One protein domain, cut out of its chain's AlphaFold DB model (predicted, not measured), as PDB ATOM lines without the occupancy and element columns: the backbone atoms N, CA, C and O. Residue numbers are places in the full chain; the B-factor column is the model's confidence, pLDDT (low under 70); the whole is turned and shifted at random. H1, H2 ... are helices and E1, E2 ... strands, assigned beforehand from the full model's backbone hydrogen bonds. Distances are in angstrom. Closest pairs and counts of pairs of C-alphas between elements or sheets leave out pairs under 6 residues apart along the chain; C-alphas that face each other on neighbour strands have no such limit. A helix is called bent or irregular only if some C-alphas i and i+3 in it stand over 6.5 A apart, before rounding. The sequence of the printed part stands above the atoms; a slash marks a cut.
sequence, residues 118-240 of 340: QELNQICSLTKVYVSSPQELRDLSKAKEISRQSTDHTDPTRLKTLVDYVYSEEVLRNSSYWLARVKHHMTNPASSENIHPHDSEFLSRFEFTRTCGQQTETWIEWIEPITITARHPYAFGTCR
ATOM      1  N   GLN A 118     145.591 165.537 166.437       50.00
ATOM      2  CA  GLN A 118     147.039 165.321 166.525       50.00
ATOM      3  C   GLN A 118     147.410 163.834 166.421       50.00
ATOM      4  O   GLN A 118     148.349 163.514 165.701       50.00
ATOM      5  N   GLU A 119     146.635 162.920 167.021       45.47
ATOM      6  CA  GLU A 119     146.876 161.466 166.900       45.47
ATOM      7  C   GLU A 119     146.648 160.925 165.477       45.47
ATOM      8  O   GLU A 119     147.393 160.066 165.016       45.47
ATOM      9  N   LEU A 120     145.661 161.447 164.738       48.06
ATOM     10  CA  LEU A 120     145.338 160.978 163.379       48.06
ATOM     11  C   LEU A 120     146.365 161.389 162.306       48.06
ATOM     12  O   LEU A 120     146.328 160.848 161.204       48.06
ATOM     13  N   ASN A 121     147.280 162.309 162.627       51.88
ATOM     14  CA  ASN A 121     148.327 162.785 161.717       51.88
ATOM     15  C   ASN A 121     149.732 162.314 162.111       51.88
ATOM     16  O   ASN A 121     150.710 162.697 161.466       51.88
ATOM     17  N   GLN A 122     149.865 161.508 163.167       61.09
ATOM     18  CA  GLN A 122     151.170 161.031 163.592       61.09
ATOM     19  C   GLN A 122     151.582 159.853 162.706       61.09
ATOM     20  O   GLN A 122     151.136 158.722 162.877       61.09
ATOM     21  N   ILE A 123     152.413 160.143 161.702       76.12
ATOM     22  CA  ILE A 123     153.023 159.120 160.853       76.12
ATOM     23  C   ILE A 123     153.912 158.257 161.751       76.12
ATOM     24  O   ILE A 123     154.896 158.743 162.311       76.12
ATOM     25  N   CYS A 124     153.548 156.987 161.898       77.81
ATOM     26  CA  CYS A 124     154.370 156.004 162.587       77.81
ATOM     27  C   CYS A 124     155.251 155.259 161.583       77.81
ATOM     28  O   CYS A 124     154.770 154.837 160.528       77.81
ATOM     29  N   SER A 125     156.516 155.037 161.925       78.50
ATOM     30  CA  SER A 125     157.363 154.059 161.248       78.50
ATOM     31  C   SER A 125     157.317 152.728 161.999       78.50
ATOM     32  O   SER A 125     157.230 152.694 163.225       78.50
ATOM     33  N   LEU A 126     157.357 151.624 161.253       73.12
ATOM     34  CA  LEU A 126     157.480 150.275 161.798       73.12
ATOM     35  C   LEU A 126     158.693 149.606 161.156       73.12
ATOM     36  O   LEU A 126     158.748 149.450 159.937       73.12
ATOM     37  N   THR A 127     159.662 149.208 161.969       75.94
ATOM     38  CA  THR A 127     160.810 148.400 161.557       75.94
ATOM     39  C   THR A 127     160.636 146.983 162.081       75.94
ATOM     40  O   THR A 127     160.228 146.789 163.222       75.94
ATOM     41  N   LYS A 128     160.939 145.996 161.233       76.44
ATOM     42  CA  LYS A 128     160.852 144.566 161.535       76.44
ATOM     43  C   LYS A 128     162.197 143.919 161.214       76.44
ATOM     44  O   LYS A 128     162.623 143.953 160.060       76.44
ATOM     45  N   VAL A 129     162.856 143.341 162.214       78.25
ATOM     46  CA  VAL A 129     164.155 142.668 162.065       78.25
ATOM     47  C   VAL A 129     163.989 141.182 162.340       78.25
ATOM     48  O   VAL A 129     163.480 140.796 163.386       78.25
ATOM     49  N   TYR A 130     164.406 140.347 161.390       78.88
ATOM     50  CA  TYR A 130     164.422 138.898 161.562       78.88
ATOM     51  C   TYR A 130     165.671 138.442 162.314       78.88
ATOM     52  O   TYR A 130     166.786 138.802 161.924       78.88
ATOM     53  N   VAL A 131     165.488 137.594 163.321       81.81
ATOM     54  CA  VAL A 131     166.578 136.972 164.074       81.81
ATOM     55  C   VAL A 131     166.386 135.457 164.092       81.81
ATOM     56  O   VAL A 131     165.443 134.946 164.700       81.81
ATOM     57  N   SER A 132     167.296 134.739 163.427       84.31
ATOM     58  CA  SER A 132     167.345 133.273 163.451       84.31
ATOM     59  C   SER A 132     167.714 132.761 164.846       84.31
ATOM     60  O   SER A 132     168.614 133.302 165.494       84.31
ATOM     61  N   SER A 133     167.065 131.682 165.278       89.88
ATOM     62  CA  SER A 133     167.465 130.940 166.476       89.88
ATOM     63  C   SER A 133     168.801 130.209 166.301       89.88
ATOM     64  O   SER A 133     169.171 129.852 165.177       89.88
ATOM     65  N   PRO A 134     169.506 129.892 167.401       94.38
ATOM     66  CA  PRO A 134     170.619 128.947 167.389       94.38
ATOM     67  C   PRO A 134     170.275 127.614 166.713       94.38
ATOM     68  O   PRO A 134     171.083 127.110 165.931       94.38
ATOM     69  N   GLN A 135     169.071 127.068 166.937       90.56
ATOM     70  CA  GLN A 135     168.620 125.855 166.246       90.56
ATOM     71  C   GLN A 135     168.569 126.027 164.723       90.56
ATOM     72  O   GLN A 135     169.111 125.198 163.999       90.56
ATOM     73  N   GLU A 136     167.977 127.110 164.222       84.44
ATOM     74  CA  GLU A 136     167.930 127.382 162.784       84.44
ATOM     75  C   GLU A 136     169.327 127.559 162.176       84.44
ATOM     76  O   GLU A 136     169.585 127.130 161.050       84.44
ATOM     77  N   LEU A 137     170.255 128.169 162.915       85.94
ATOM     78  CA  LEU A 137     171.638 128.313 162.463       85.94
ATOM     79  C   LEU A 137     172.358 126.958 162.376       85.94
ATOM     80  O   LEU A 137     173.159 126.763 161.456       85.94
ATOM     81  N   ARG A 138     172.053 126.005 163.272       88.94
ATOM     82  CA  ARG A 138     172.541 124.618 163.171       88.94
ATOM     83  C   ARG A 138     171.994 123.928 161.925       88.94
ATOM     84  O   ARG A 138     172.783 123.391 161.147       88.94
ATOM     85  N   ASP A 139     170.688 124.022 161.692       82.06
ATOM     86  CA  ASP A 139     170.029 123.472 160.503       82.06
ATOM     87  C   ASP A 139     170.612 124.064 159.209       82.06
ATOM     88  O   ASP A 139     170.920 123.336 158.264       82.06
ATOM     89  N   LEU A 140     170.846 125.381 159.176       79.00
ATOM     90  CA  LEU A 140     171.474 126.069 158.045       79.00
ATOM     91  C   LEU A 140     172.918 125.605 157.819       79.00
ATOM     92  O   LEU A 140     173.338 125.416 156.675       79.00
ATOM     93  N   SER A 141     173.695 125.430 158.890       85.12
ATOM     94  CA  SER A 141     175.060 124.905 158.806       85.12
ATOM     95  C   SER A 141     175.063 123.488 158.231       85.12
ATOM     96  O   SER A 141     175.801 123.196 157.286       85.12
ATOM     97  N   LYS A 142     174.156 122.630 158.715       85.50
ATOM     98  CA  LYS A 142     174.034 121.256 158.233       85.50
ATOM     99  C   LYS A 142     173.563 121.189 156.781       85.50
ATOM    100  O   LYS A 142     174.093 120.397 156.004       85.50
ATOM    101  N   ALA A 143     172.646 122.066 156.371       76.88
ATOM    102  CA  ALA A 143     172.218 122.187 154.976       76.88
ATOM    103  C   ALA A 143     173.399 122.493 154.042       76.88
ATOM    104  O   ALA A 143     173.517 121.907 152.959       76.88
ATOM    105  N   LYS A 144     174.293 123.397 154.467       77.31
ATOM    106  CA  LYS A 144     175.515 123.748 153.731       77.31
ATOM    107  C   LYS A 144     176.492 122.579 153.672       77.31
ATOM    108  O   LYS A 144     177.054 122.333 152.611       77.31
ATOM    109  N   GLU A 145     176.679 121.859 154.775       86.38
ATOM    110  CA  GLU A 145     177.522 120.659 154.826       86.38
ATOM    111  C   GLU A 145     177.039 119.600 153.826       86.38
ATOM    112  O   GLU A 145     177.809 119.170 152.970       86.38
ATOM    113  N   ILE A 146     175.747 119.251 153.859       80.00
ATOM    114  CA  ILE A 146     175.144 118.271 152.941       80.00
ATOM    115  C   ILE A 146     175.277 118.739 151.488       80.00
ATOM    116  O   ILE A 146     175.591 117.952 150.599       80.00
ATOM    117  N   SER A 147     175.086 120.034 151.236       74.94
ATOM    118  CA  SER A 147     175.211 120.596 149.888       74.94
ATOM    119  C   SER A 147     176.635 120.550 149.331       74.94
ATOM    120  O   SER A 147     176.795 120.570 148.117       74.94
ATOM    121  N   ARG A 148     177.661 120.469 150.189       83.25
ATOM    122  CA  ARG A 148     179.074 120.371 149.786       83.25
ATOM    123  C   ARG A 148     179.545 118.943 149.527       83.25
ATOM    124  O   ARG A 148     180.612 118.779 148.949       83.25
ATOM    125  N   GLN A 149     178.784 117.928 149.940       82.56
ATOM    126  CA  GLN A 149     179.175 116.526 149.755       82.56
ATOM    127  C   GLN A 149     179.327 116.145 148.280       82.56
ATOM    128  O   GLN A 149     180.145 115.293 147.951       82.56
ATOM    129  N   SER A 150     178.540 116.770 147.403       77.81
ATOM    130  CA  SER A 150     178.565 116.504 145.971       77.81
ATOM    131  C   SER A 150     178.091 117.719 145.189       77.81
ATOM    132  O   SER A 150     177.124 118.386 145.571       77.81
ATOM    133  N   THR A 151     178.763 117.997 144.073       73.12
ATOM    134  CA  THR A 151     178.333 119.012 143.103       73.12
ATOM    135  C   THR A 151     177.120 118.544 142.298       73.12
ATOM    136  O   THR A 151     176.380 119.374 141.764       73.12
ATOM    137  N   ASP A 152     176.872 117.231 142.251       71.69
ATOM    138  CA  ASP A 152     175.662 116.663 141.681       71.69
ATOM    139  C   ASP A 152     174.485 116.830 142.660       71.69
ATOM    140  O   ASP A 152     174.490 116.398 143.815       71.69
ATOM    141  N   HIS A 153     173.440 117.498 142.180       63.28
ATOM    142  CA  HIS A 153     172.186 117.727 142.896       63.28
ATOM    143  C   HIS A 153     171.195 116.567 142.753       63.28
ATOM    144  O   HIS A 153     170.038 116.693 143.147       63.28
ATOM    145  N   THR A 154     171.634 115.437 142.216       65.25
ATOM    146  CA  THR A 154     170.885 114.178 142.190       65.25
ATOM    147  C   THR A 154     171.578 113.069 142.979       65.25
ATOM    148  O   THR A 154     171.012 111.989 143.123       65.25
ATOM    149  N   ASP A 155     172.744 113.356 143.574       73.19
ATOM    150  CA  ASP A 155     173.520 112.380 144.334       73.19
ATOM    151  C   ASP A 155     172.697 111.796 145.504       73.19
ATOM    152  O   ASP A 155     172.290 112.541 146.412       73.19
ATOM    153  N   PRO A 156     172.456 110.469 145.527       77.56
ATOM    154  CA  PRO A 156     171.676 109.822 146.578       77.56
ATOM    155  C   PRO A 156     172.310 109.966 147.970       77.56
ATOM    156  O   PRO A 156     171.598 109.903 148.974       77.56
ATOM    157  N   THR A 157     173.616 110.222 148.059       80.81
ATOM    158  CA  THR A 157     174.347 110.437 149.319       80.81
ATOM    159  C   THR A 157     173.858 111.684 150.051       80.81
ATOM    160  O   THR A 157     173.718 111.671 151.278       80.81
ATOM    161  N   ARG A 158     173.518 112.746 149.308       76.12
ATOM    162  CA  ARG A 158     172.990 113.992 149.881       76.12
ATOM    163  C   ARG A 158     171.612 113.776 150.492       76.12
ATOM    164  O   ARG A 158     171.354 114.215 151.611       76.12
ATOM    165  N   LEU A 159     170.741 113.062 149.772       74.38
ATOM    166  CA  LEU A 159     169.410 112.701 150.262       74.38
ATOM    167  C   LEU A 159     169.507 111.796 151.492       74.38
ATOM    168  O   LEU A 159     168.838 112.056 152.488       74.38
ATOM    169  N   LYS A 160     170.369 110.776 151.447       79.81
ATOM    170  CA  LYS A 160     170.604 109.886 152.583       79.81
ATOM    171  C   LYS A 160     171.079 110.668 153.808       79.81
ATOM    172  O   LYS A 160     170.501 110.508 154.873       79.81
ATOM    173  N   THR A 161     172.064 111.556 153.657       84.38
ATOM    174  CA  THR A 161     172.572 112.358 154.783       84.38
ATOM    175  C   THR A 161     171.502 113.292 155.349       84.38
ATOM    176  O   THR A 161     171.399 113.436 156.566       84.38
ATOM    177  N   LEU A 162     170.685 113.916 154.493       78.12
ATOM    178  CA  LEU A 162     169.559 114.738 154.942       78.12
ATOM    179  C   LEU A 162     168.567 113.921 155.771       78.12
ATOM    180  O   LEU A 162     168.182 114.348 156.854       78.12
ATOM    181  N   VAL A 163     168.171 112.753 155.266       76.19
ATOM    182  CA  VAL A 163     167.252 111.832 155.945       76.19
ATOM    183  C   VAL A 163     167.845 111.392 157.287       76.19
ATOM    184  O   VAL A 163     167.191 111.552 158.314       76.19
ATOM    185  N   ASP A 164     169.098 110.933 157.305       81.69
ATOM    186  CA  ASP A 164     169.795 110.507 158.524       81.69
ATOM    187  C   ASP A 164     169.859 111.641 159.568       81.69
ATOM    188  O   ASP A 164     169.673 111.402 160.760       81.69
ATOM    189  N   TYR A 165     170.067 112.888 159.132       85.62
ATOM    190  CA  TYR A 165     170.061 114.052 160.018       85.62
ATOM    191  C   TYR A 165     168.669 114.359 160.580       85.62
ATOM    192  O   TYR A 165     168.524 114.499 161.793       85.62
ATOM    193  N   VAL A 166     167.641 114.427 159.729       78.31
ATOM    194  CA  VAL A 166     166.261 114.741 160.144       78.31
ATOM    195  C   VAL A 166     165.712 113.691 161.118       78.31
ATOM    196  O   VAL A 166     164.970 114.036 162.034       78.31
ATOM    197  N   TYR A 167     166.115 112.426 160.966       78.06
ATOM    198  CA  TYR A 167     165.745 111.338 161.877       78.06
ATOM    199  C   TYR A 167     166.722 111.126 163.040       78.06
ATOM    200  O   TYR A 167     166.529 110.199 163.831       78.06
ATOM    201  N   SER A 168     167.762 111.951 163.170       83.19
ATOM    202  CA  SER A 168     168.687 111.843 164.294       83.19
ATOM    203  C   SER A 168     167.978 112.140 165.619       83.19
ATOM    204  O   SER A 168     167.074 112.977 165.699       83.19
ATOM    205  N   GLU A 169     168.407 111.462 166.684       85.00
ATOM    206  CA  GLU A 169     167.827 111.631 168.021       85.00
ATOM    207  C   GLU A 169     167.878 113.094 168.488       85.00
ATOM    208  O   GLU A 169     166.920 113.607 169.066       85.00
ATOM    209  N   GLU A 170     168.973 113.792 168.177       88.81
ATOM    210  CA  GLU A 170     169.143 115.206 168.495       88.81
ATOM    211  C   GLU A 170     168.093 116.082 167.806       88.81
ATOM    212  O   GLU A 170     167.430 116.874 168.478       88.81
ATOM    213  N   VAL A 171     167.901 115.933 166.491       83.69
ATOM    214  CA  VAL A 171     166.950 116.759 165.733       83.69
ATOM    215  C   VAL A 171     165.516 116.479 166.167       83.69
ATOM    216  O   VAL A 171     164.742 117.421 166.343       83.69
ATOM    217  N   LEU A 172     165.156 115.218 166.423       78.25
ATOM    218  CA  LEU A 172     163.822 114.860 166.916       78.25
ATOM    219  C   LEU A 172     163.553 115.444 168.314       78.25
ATOM    220  O   LEU A 172     162.467 115.973 168.581       78.25
ATOM    221  N   ARG A 173     164.555 115.410 169.200       82.81
ATOM    222  CA  ARG A 173     164.479 116.018 170.534       82.81
ATOM    223  C   ARG A 173     164.342 117.538 170.449       82.81
ATOM    224  O   ARG A 173     163.443 118.103 171.069       82.81
ATOM    225  N   ASN A 174     165.182 118.197 169.655       86.38
ATOM    226  CA  ASN A 174     165.131 119.648 169.456       86.38
ATOM    227  C   ASN A 174     163.809 120.073 168.804       86.38
ATOM    228  O   ASN A 174     163.241 121.097 169.181       86.38
ATOM    229  N   SER A 175     163.271 119.238 167.908       78.50
ATOM    230  CA  SER A 175     161.956 119.454 167.305       78.50
ATOM    231  C   SER A 175     160.829 119.426 168.315       78.50
ATOM    232  O   SER A 175     159.973 120.307 168.326       78.50
ATOM    233  N   SER A 176     160.883 118.475 169.243       77.50
ATOM    234  CA  SER A 176     159.929 118.408 170.345       77.50
ATOM    235  C   SER A 176     159.987 119.662 171.230       77.50
ATOM    236  O   SER A 176     158.942 120.152 171.661       77.50
ATOM    237  N   TYR A 177     161.183 120.225 171.462       83.44
ATOM    238  CA  TYR A 177     161.335 121.466 172.225       83.44
ATOM    239  C   TYR A 177     160.722 122.673 171.518       83.44
ATOM    240  O   TYR A 177     159.889 123.349 172.129       83.44
ATOM    241  N   TRP A 178     161.085 122.951 170.259       81.88
ATOM    242  CA  TRP A 178     160.522 124.117 169.573       81.88
ATOM    243  C   TRP A 178     159.011 123.969 169.361       81.88
ATOM    244  O   TRP A 178     158.283 124.920 169.634       81.88
ATOM    245  N   LEU A 179     158.501 122.775 169.026       75.69
ATOM    246  CA  LEU A 179     157.057 122.520 168.891       75.69
ATOM    247  C   LEU A 179     156.293 122.786 170.195       75.69
ATOM    248  O   LEU A 179     155.223 123.401 170.182       75.69
ATOM    249  N   ALA A 180     156.838 122.361 171.340       77.69
ATOM    250  CA  ALA A 180     156.230 122.624 172.642       77.69
ATOM    251  C   ALA A 180     156.165 124.128 172.950       77.69
ATOM    252  O   ALA A 180     155.171 124.606 173.506       77.69
ATOM    253  N   ARG A 181     157.199 124.886 172.563       82.69
ATOM    254  CA  ARG A 181     157.244 126.341 172.748       82.69
ATOM    255  C   ARG A 181     156.317 127.084 171.789       82.69
ATOM    256  O   ARG A 181     155.564 127.937 172.251       82.69
ATOM    257  N   VAL A 182     156.269 126.707 170.510       71.00
ATOM    258  CA  VAL A 182     155.281 127.231 169.546       71.00
ATOM    259  C   VAL A 182     153.867 127.015 170.081       71.00
ATOM    260  O   VAL A 182     153.103 127.972 170.207       71.00
ATOM    261  N   LYS A 183     153.536 125.790 170.512       72.25
ATOM    262  CA  LYS A 183     152.237 125.483 171.130       72.25
ATOM    263  C   LYS A 183     151.958 126.376 172.339       72.25
ATOM    264  O   LYS A 183     150.836 126.860 172.489       72.25
ATOM    265  N   HIS A 184     152.947 126.604 173.200       75.50
ATOM    266  CA  HIS A 184     152.792 127.476 174.363       75.50
ATOM    267  C   HIS A 184     152.429 128.914 173.961       75.50
ATOM    268  O   HIS A 184     151.435 129.433 174.466       75.50
ATOM    269  N   HIS A 185     153.157 129.516 173.014       70.88
ATOM    270  CA  HIS A 185     152.891 130.879 172.525       70.88
ATOM    271  C   HIS A 185     151.574 130.993 171.743       70.88
ATOM    272  O   HIS A 185     150.901 132.020 171.812       70.88
ATOM    273  N   MET A 186     151.157 129.931 171.046       64.25
ATOM    274  CA  MET A 186     149.855 129.875 170.367       64.25
ATOM    275  C   MET A 186     148.678 129.774 171.342       64.25
ATOM    276  O   MET A 186     147.622 130.360 171.103       64.25
ATOM    277  N   THR A 187     148.841 129.024 172.432       63.34
ATOM    278  CA  THR A 187     147.771 128.778 173.418       63.34
ATOM    279  C   THR A 187     147.682 129.860 174.485       63.34
ATOM    280  O   THR A 187     146.594 130.103 175.002       63.34
ATOM    281  N   ASN A 188     148.786 130.550 174.780       65.06
ATOM    282  CA  ASN A 188     148.847 131.604 175.789       65.06
ATOM    283  C   ASN A 188     149.283 132.932 175.161       65.06
ATOM    284  O   ASN A 188     150.406 133.380 175.365       65.06
ATOM    285  N   PRO A 189     148.396 133.637 174.439       56.91
ATOM    286  CA  PRO A 189     148.737 134.908 173.811       56.91
ATOM    287  C   PRO A 189     149.302 135.937 174.797       56.91
ATOM    288  O   PRO A 189     150.147 136.738 174.424       56.91
ATOM    289  N   ALA A 190     148.851 135.933 176.050       55.06
ATOM    290  CA  ALA A 190     149.338 136.856 177.072       55.06
ATOM    291  C   ALA A 190     150.764 136.532 177.569       55.06
ATOM    292  O   ALA A 190     151.372 137.367 178.225       55.06
ATOM    293  N   SER A 191     151.323 135.353 177.259       55.12
ATOM    294  CA  SER A 191     152.622 134.908 177.781       55.12
ATOM    295  C   SER A 191     153.831 135.431 177.007       55.12
ATOM    296  O   SER A 191     154.941 134.993 177.297       55.12
ATOM    297  N   SER A 192     153.666 136.366 176.060       56.28
ATOM    298  CA  SER A 192     154.814 137.021 175.407       56.28
ATOM    299  C   SER A 192     155.735 137.730 176.409       56.28
ATOM    300  O   SER A 192     156.890 137.987 176.095       56.28
ATOM    301  N   GLU A 193     155.233 138.012 177.614       56.19
ATOM    302  CA  GLU A 193     155.988 138.592 178.728       56.19
ATOM    303  C   GLU A 193     156.840 137.555 179.489       56.19
ATOM    304  O   GLU A 193     157.879 137.904 180.041       56.19
ATOM    305  N   ASN A 194     156.463 136.269 179.471       68.75
ATOM    306  CA  ASN A 194     157.181 135.192 180.161       68.75
ATOM    307  C   ASN A 194     158.036 134.394 179.169       68.75
ATOM    308  O   ASN A 194     157.695 133.275 178.777       68.75
ATOM    309  N   ILE A 195     159.153 134.996 178.761       81.12
ATOM    310  CA  ILE A 195     160.131 134.377 177.862       81.12
ATOM    311  C   ILE A 195     160.780 133.187 178.576       81.12
ATOM    312  O   ILE A 195     161.477 133.340 179.579       81.12
ATOM    313  N   HIS A 196     160.562 131.983 178.054       87.19
ATOM    314  CA  HIS A 196     161.220 130.780 178.552       87.19
ATOM    315  C   HIS A 196     162.641 130.700 177.971       87.19
ATOM    316  O   HIS A 196     162.822 131.037 176.802       87.19
ATOM    317  N   PRO A 197     163.646 130.169 178.692       86.94
ATOM    318  CA  PRO A 197     165.015 130.050 178.165       86.94
ATOM    319  C   PRO A 197     165.109 129.291 176.830       86.94
ATOM    320  O   PRO A 197     165.949 129.577 175.981       86.94
ATOM    321  N   HIS A 198     164.205 128.332 176.620       91.56
ATOM    322  CA  HIS A 198     164.118 127.582 175.361       91.56
ATOM    323  C   HIS A 198     163.581 128.411 174.186       91.56
ATOM    324  O   HIS A 198     163.826 128.028 173.050       91.56
ATOM    325  N   ASP A 199     162.878 129.523 174.416       89.56
ATOM    326  CA  ASP A 199     162.391 130.372 173.322       89.56
ATOM    327  C   ASP A 199     163.574 130.938 172.534       89.56
ATOM    328  O   ASP A 199     163.642 130.772 171.323       89.56
ATOM    329  N   SER A 200     164.576 131.496 173.219       90.94
ATOM    330  CA  SER A 200     165.774 132.037 172.566       90.94
ATOM    331  C   SER A 200     166.642 130.990 171.871       90.94
ATOM    332  O   SER A 200     167.327 131.329 170.913       90.94
ATOM    333  N   GLU A 201     166.635 129.745 172.352       94.56
ATOM    334  CA  GLU A 201     167.447 128.656 171.790       94.56
ATOM    335  C   GLU A 201     166.794 128.026 170.552       94.56
ATOM    336  O   GLU A 201     167.469 127.677 169.580       94.56
ATOM    337  N   PHE A 202     165.471 127.878 170.592       90.12
ATOM    338  CA  PHE A 202     164.745 126.999 169.685       90.12
ATOM    339  C   PHE A 202     163.727 127.719 168.795       90.12
ATOM    340  O   PHE A 202     163.279 127.122 167.821       90.12
ATOM    341  N   LEU A 203     163.363 128.973 169.086       85.50
ATOM    342  CA  LEU A 203     162.440 129.771 168.274       85.50
ATOM    343  C   LEU A 203     163.156 130.942 167.612       85.50
ATOM    344  O   LEU A 203     163.909 131.686 168.247       85.50
ATOM    345  N   SER A 204     162.905 131.116 166.320       83.44
ATOM    346  CA  SER A 204     163.298 132.334 165.615       83.44
ATOM    347  C   SER A 204     162.331 133.457 165.991       83.44
ATOM    348  O   SER A 204     161.277 133.222 166.586       83.44
ATOM    349  N   ARG A 205     162.687 134.712 165.715       80.62
ATOM    350  CA  ARG A 205     161.838 135.839 166.121       80.62
ATOM    351  C   ARG A 205     161.917 137.028 165.188       80.62
ATOM    352  O   ARG A 205     162.890 137.214 164.456       80.62
ATOM    353  N   PHE A 206     160.897 137.864 165.288       77.75
ATOM    354  CA  PHE A 206     160.913 139.223 164.790       77.75
ATOM    355  C   PHE A 206     161.006 140.210 165.934       77.75
ATOM    356  O   PHE A 206     160.219 140.160 166.876       77.75
ATOM    357  N   GLU A 207     161.950 141.129 165.812       79.62
ATOM    358  CA  GLU A 207     162.061 142.291 166.676       79.62
ATOM    359  C   GLU A 207     161.394 143.460 165.955       79.62
ATOM    360  O   GLU A 207     161.791 143.846 164.849       79.62
ATOM    361  N   PHE A 208     160.320 143.964 166.551       77.19
ATOM    362  CA  PHE A 208     159.561 145.089 166.037       77.19
ATOM    363  C   PHE A 208     159.934 146.351 166.790       77.19
ATOM    364  O   PHE A 208     160.008 146.351 168.017       77.19
ATOM    365  N   THR A 209     160.084 147.435 166.040       79.38
ATOM    366  CA  THR A 209     160.246 148.784 166.573       79.38
ATOM    367  C   THR A 209     159.240 149.686 165.885       79.38
ATOM    368  O   THR A 209     159.326 149.904 164.676       79.38
ATOM    369  N   ARG A 210     158.271 150.203 166.639       79.25
ATOM    370  CA  ARG A 210     157.305 151.193 166.170       79.25
ATOM    371  C   ARG A 210     157.655 152.552 166.750       79.25
ATOM    372  O   ARG A 210     157.633 152.713 167.966       79.25
ATOM    373  N   THR A 211     157.898 153.536 165.896       80.44
ATOM    374  CA  THR A 211     158.150 154.916 166.319       80.44
ATOM    375  C   THR A 211     157.031 155.818 165.819       80.44
ATOM    376  O   THR A 211     156.823 155.942 164.617       80.44
ATOM    377  N   CYS A 212     156.309 156.452 166.741       82.88
ATOM    378  CA  CYS A 212     155.234 157.405 166.474       82.88
ATOM    379  C   CYS A 212     155.615 158.757 167.095       82.88
ATOM    380  O   CYS A 212     155.491 158.968 168.304       82.88
ATOM    381  N   GLY A 213     156.136 159.680 166.281       85.94
ATOM    382  CA  GLY A 213     156.724 160.927 166.783       85.94
ATOM    383  C   GLY A 213     157.912 160.665 167.717       85.94
ATOM    384  O   GLY A 213     158.923 160.135 167.278       85.94
ATOM    385  N   GLN A 214     157.794 161.040 168.995       86.38
ATOM    386  CA  GLN A 214     158.833 160.807 170.014       86.38
ATOM    387  C   GLN A 214     158.657 159.487 170.781       86.38
ATOM    388  O   GLN A 214     159.543 159.093 171.536       86.38
ATOM    389  N   GLN A 215     157.525 158.801 170.616       86.12
ATOM    390  CA  GLN A 215     157.270 157.541 171.306       86.12
ATOM    391  C   GLN A 215     157.828 156.386 170.485       86.12
ATOM    392  O   GLN A 215     157.536 156.275 169.295       86.12
ATOM    393  N   THR A 216     158.608 155.522 171.126       88.56
ATOM    394  CA  THR A 216     159.091 154.276 170.530       88.56
ATOM    395  C   THR A 216     158.622 153.105 171.375       88.56
ATOM    396  O   THR A 216     158.816 153.095 172.587       88.56
ATOM    397  N   GLU A 217     158.001 152.130 170.725       82.12
ATOM    398  CA  GLU A 217     157.578 150.866 171.313       82.12
ATOM    399  C   GLU A 217     158.323 149.732 170.618       82.12
ATOM    400  O   GLU A 217     158.439 149.724 169.390       82.12
ATOM    401  N   THR A 218     158.810 148.770 171.396       83.25
ATOM    402  CA  THR A 218     159.436 147.561 170.870       83.25
ATOM    403  C   THR A 218     158.740 146.324 171.407       83.25
ATOM    404  O   THR A 218     158.313 146.285 172.561       83.25
ATOM    405  N   TRP A 219     158.608 145.303 170.566       80.88
ATOM    406  CA  TRP A 219     158.110 143.998 170.990       80.88
ATOM    407  C   TRP A 219     158.740 142.881 170.167       80.88
ATOM    408  O   TRP A 219     159.333 143.107 169.110       80.88
ATOM    409  N   ILE A 220     158.610 141.662 170.681       80.38
ATOM    410  CA  ILE A 220     159.113 140.451 170.046       80.38
ATOM    411  C   ILE A 220     157.930 139.582 169.634       80.38
ATOM    412  O   ILE A 220     157.023 139.337 170.431       80.38
ATOM    413  N   GLU A 221     157.970 139.073 168.408       76.44
ATOM    414  CA  GLU A 221     157.093 137.991 167.963       76.44
ATOM    415  C   GLU A 221     157.932 136.741 167.707       76.44
ATOM    416  O   GLU A 221     158.771 136.713 166.805       76.44
ATOM    417  N   TRP A 222     157.714 135.713 168.525       78.50
ATOM    418  CA  TRP A 222     158.337 134.404 168.358       78.50
ATOM    419  C   TRP A 222     157.674 133.638 167.216       78.50
ATOM    420  O   TRP A 222     156.448 133.629 167.091       78.50
ATOM    421  N   ILE A 223     158.489 132.971 166.408       75.56
ATOM    422  CA  ILE A 223     158.065 132.146 165.283       75.56
ATOM    423  C   ILE A 223     158.795 130.802 165.318       75.56
ATOM    424  O   ILE A 223     159.806 130.638 166.006       75.56
ATOM    425  N   GLU A 224     158.291 129.828 164.570       74.44
ATOM    426  CA  GLU A 224     159.014 128.571 164.410       74.44
ATOM    427  C   GLU A 224     160.342 128.774 163.660       74.44
ATOM    428  O   GLU A 224     160.448 129.670 162.815       74.44
ATOM    429  N   PRO A 225     161.390 128.002 163.997       77.50
ATOM    430  CA  PRO A 225     162.651 128.073 163.277       77.50
ATOM    431  C   PRO A 225     162.475 127.565 161.845       77.50
ATOM    432  O   PRO A 225     161.775 126.582 161.605       77.50
ATOM    433  N   ILE A 226     163.171 128.184 160.889       73.81
ATOM    434  CA  ILE A 226     163.192 127.689 159.510       73.81
ATOM    435  C   ILE A 226     164.047 126.423 159.466       73.81
ATOM    436  O   ILE A 226     165.280 126.482 159.524       73.81
ATOM    437  N   THR A 227     163.379 125.280 159.351       74.06
ATOM    438  CA  THR A 227     164.006 123.958 159.405       74.06
ATOM    439  C   THR A 227     164.905 123.681 158.197       74.06
ATOM    440  O   THR A 227     164.723 124.228 157.105       74.06
ATOM    441  N   ILE A 228     165.856 122.754 158.343       68.25
ATOM    442  CA  ILE A 228     166.672 122.267 157.218       68.25
ATOM    443  C   ILE A 228     165.809 121.742 156.063       68.25
ATOM    444  O   ILE A 228     166.186 121.854 154.898       68.25
ATOM    445  N   THR A 229     164.637 121.193 156.374       63.06
ATOM    446  CA  THR A 229     163.693 120.664 155.393       63.06
ATOM    447  C   THR A 229     162.985 121.756 154.598       63.06
ATOM    448  O   THR A 229     162.654 121.534 153.441       63.06
ATOM    449  N   ALA A 230     162.813 122.955 155.148       57.72
ATOM    450  CA  ALA A 230     162.370 124.094 154.348       57.72
ATOM    451  C   ALA A 230     163.479 124.570 153.389       57.72
ATOM    452  O   ALA A 230     163.203 124.982 152.267       57.72
ATOM    453  N   ARG A 231     164.750 124.453 153.802       54.72
ATOM    454  CA  ARG A 231     165.914 125.008 153.082       54.72
ATOM    455  C   ARG A 231     166.542 124.069 152.054       54.72
ATOM    456  O   ARG A 231     167.235 124.524 151.146       54.72
ATOM    457  N   HIS A 232     166.389 122.757 152.219       55.12
ATOM    458  CA  HIS A 232     167.089 121.786 151.384       55.12
ATOM    459  C   HIS A 232     166.206 121.336 150.207       55.12
ATOM    460  O   HIS A 232     165.128 120.784 150.433       55.12
ATOM    461  N   PRO A 233     166.669 121.458 148.946       51.94
ATOM    462  CA  PRO A 233     165.836 121.246 147.753       51.94
ATOM    463  C   PRO A 233     165.228 119.837 147.628       51.94
ATOM    464  O   PRO A 233     164.290 119.632 146.864       51.94
ATOM    465  N   TYR A 234     165.736 118.862 148.383       54.03
ATOM    466  CA  TYR A 234     165.261 117.475 148.368       54.03
ATOM    467  C   TYR A 234     164.169 117.175 149.402       54.03
ATOM    468  O   TYR A 234     163.486 116.158 149.293       54.03
ATOM    469  N   ALA A 235     163.988 118.025 150.411       48.56
ATOM    470  CA  ALA A 235     163.054 117.754 151.498       48.56
ATOM    471  C   ALA A 235     161.588 117.762 151.029       48.56
ATOM    472  O   ALA A 235     160.821 116.874 151.405       48.56
ATOM    473  N   PHE A 236     161.232 118.653 150.098       44.59
ATOM    474  CA  PHE A 236     159.900 118.714 149.476       44.59
ATOM    475  C   PHE A 236     159.490 117.430 148.726       44.59
ATOM    476  O   PHE A 236     158.303 117.207 148.489       44.59
ATOM    477  N   GLY A 237     160.440 116.556 148.367       41.09
ATOM    478  CA  GLY A 237     160.172 115.310 147.641       41.09
ATOM    479  C   GLY A 237     159.872 114.083 148.512       41.09
ATOM    480  O   GLY A 237     159.442 113.061 147.980       41.09
ATOM    481  N   THR A 238     160.088 114.148 149.830       41.84
ATOM    482  CA  THR A 238     160.204 112.940 150.681       41.84
ATOM    483  C   THR A 238     158.931 112.501 151.415       41.84
ATOM    484  O   THR A 238     158.878 111.372 151.893       41.84
ATOM    485  N   CYS A 239     157.873 113.321 151.453       37.28
ATOM    486  CA  CYS A 239     156.590 112.964 152.090       37.28
ATOM    487  C   CYS A 239     155.542 112.357 151.132       37.28
ATOM    488  O   CYS A 239     154.404 112.104 151.525       37.28
ATOM    489  N   ARG A 240     155.893 112.091 149.869       37.44
ATOM    490  CA  ARG A 240     155.109 111.184 149.012       37.44
ATOM    491  C   ARG A 240     155.679 109.775 149.168       37.44
ATOM    492  O   ARG A 240     156.879 109.668 149.397       37.44
TER     493      ARG A 240
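What this domain is: This is residues 118 to 240 of the 340 residues of an uncharacterized protein of archaeon (UniProt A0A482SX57). A long, narrow ribbon of three antiparallel strands makes one half of a rod, and a loose group of helices makes the other half. H1 follows the end of E1 away from the ribbon, H2 folds back beside H1 as a helical hairpin, and the long H3 returns to the ribbon's end, where H4 and H5 also sit; the short H6 packs on H1. The printed part has 123 residues with six named helices and three named strands, in the order E1 H1 H2 H3 H4 H5 E2 E3 H6; the sheet's order is E1 E2 E3, and the class is mixed, helices and strands. The whole is loose, with a radius of gyration of the C-alphas of 18.9 A and spans of 64 by 29 by 25 A.

Where its parts are: The printed part begins at Gln 118, and strand E1 takes residues 124 to 131, from C-alpha 124 at (154.370, 156.004, 162.587), 22.7 A long. Helix H1 is residues 134 to 148, 21.3 A, and H2 is residues 156 to 166, 15.4 A. H3, the longest helix, is residues 169 to 187, 26.9 A from C-alpha 169 at (167.827, 111.631, 168.021) to C-alpha 187 at (147.771, 128.778, 173.418). H4 is residues 189 to 193, 9.5 A, and is irregular: C-alphas 190 and 193 are 7.1 A apart. H5 is residues 197 to 202, 9.0 A. Strand E2 is residues 204 to 212, 26.3 A, and E3 is residues 215 to 223, 26.1 A. H6, residues 228 to 231, spans 5.0 A and ends with C-alpha 231 at (165.914, 125.008, 153.082).

How they stand to each other: In the sheet E1 and E3 are edge strands and E2 is the inner strand; it is twisted, its C-alphas lying up to 4.3 A off the best plane. E1 and E2 are antiparallel at 164 degrees, with N 127 and O 209 within hydrogen-bond range at 2.8 A. E2 and E3 form a hairpin, antiparallel at 162 degrees, with N 210 and O 217 at 2.8 A. H3 is on the sheet but only grazes it with residues 178 to 186; the closest C-alphas of H3 and E3, those of Val 182 and Ile 223, are 7.1 A apart. H4, with residues 192 to 193, and H5, with residues 199 to 202, only graze the sheet too. H3 touches H5 with residues 174 to 181 alone, at a steep tilt of 62 degrees, opposite ways; the closest C-alphas, of Trp 178 and Phe 202, are 5.1 A apart. H1 touches H5 with residues 134 to 136 alone, the closest C-alphas being those of Gln 135 and Phe 202 at 5.3 A. H1 and H2 form a helical hairpin at a shallow tilt of 14 degrees; they touch, with the C-alphas of Ile 146 and Arg 158 closest at 5.7 A. H6 touches H1, the C-alphas of Asp 139 and Ile 228 being closest at 4.8 A, and H2 and H6 are near each other. H2 is apart from E1, E2 and E3. Each O i to N i+4 pair is within hydrogen-bond range in H1, H2 and H3; H5 has 1 of 2 and H4 has 0 of 1, with 0 of 2 O i to N i+3 pairs, while H6 is too short for an O i to N i+4 pair.

The domain as a whole: The two C-alphas farthest apart, those of Gln 118 and Pro 156, are 63.9 A apart. The printed part has no cut and no long link; the link from H1 to H2, with 7 residues, is short, and the others are tight. The mean pLDDT of the printed part is 74.7, and it is under 70 at residues 118 to 122, 153 to 154, 186 to 194 and 228 to 240.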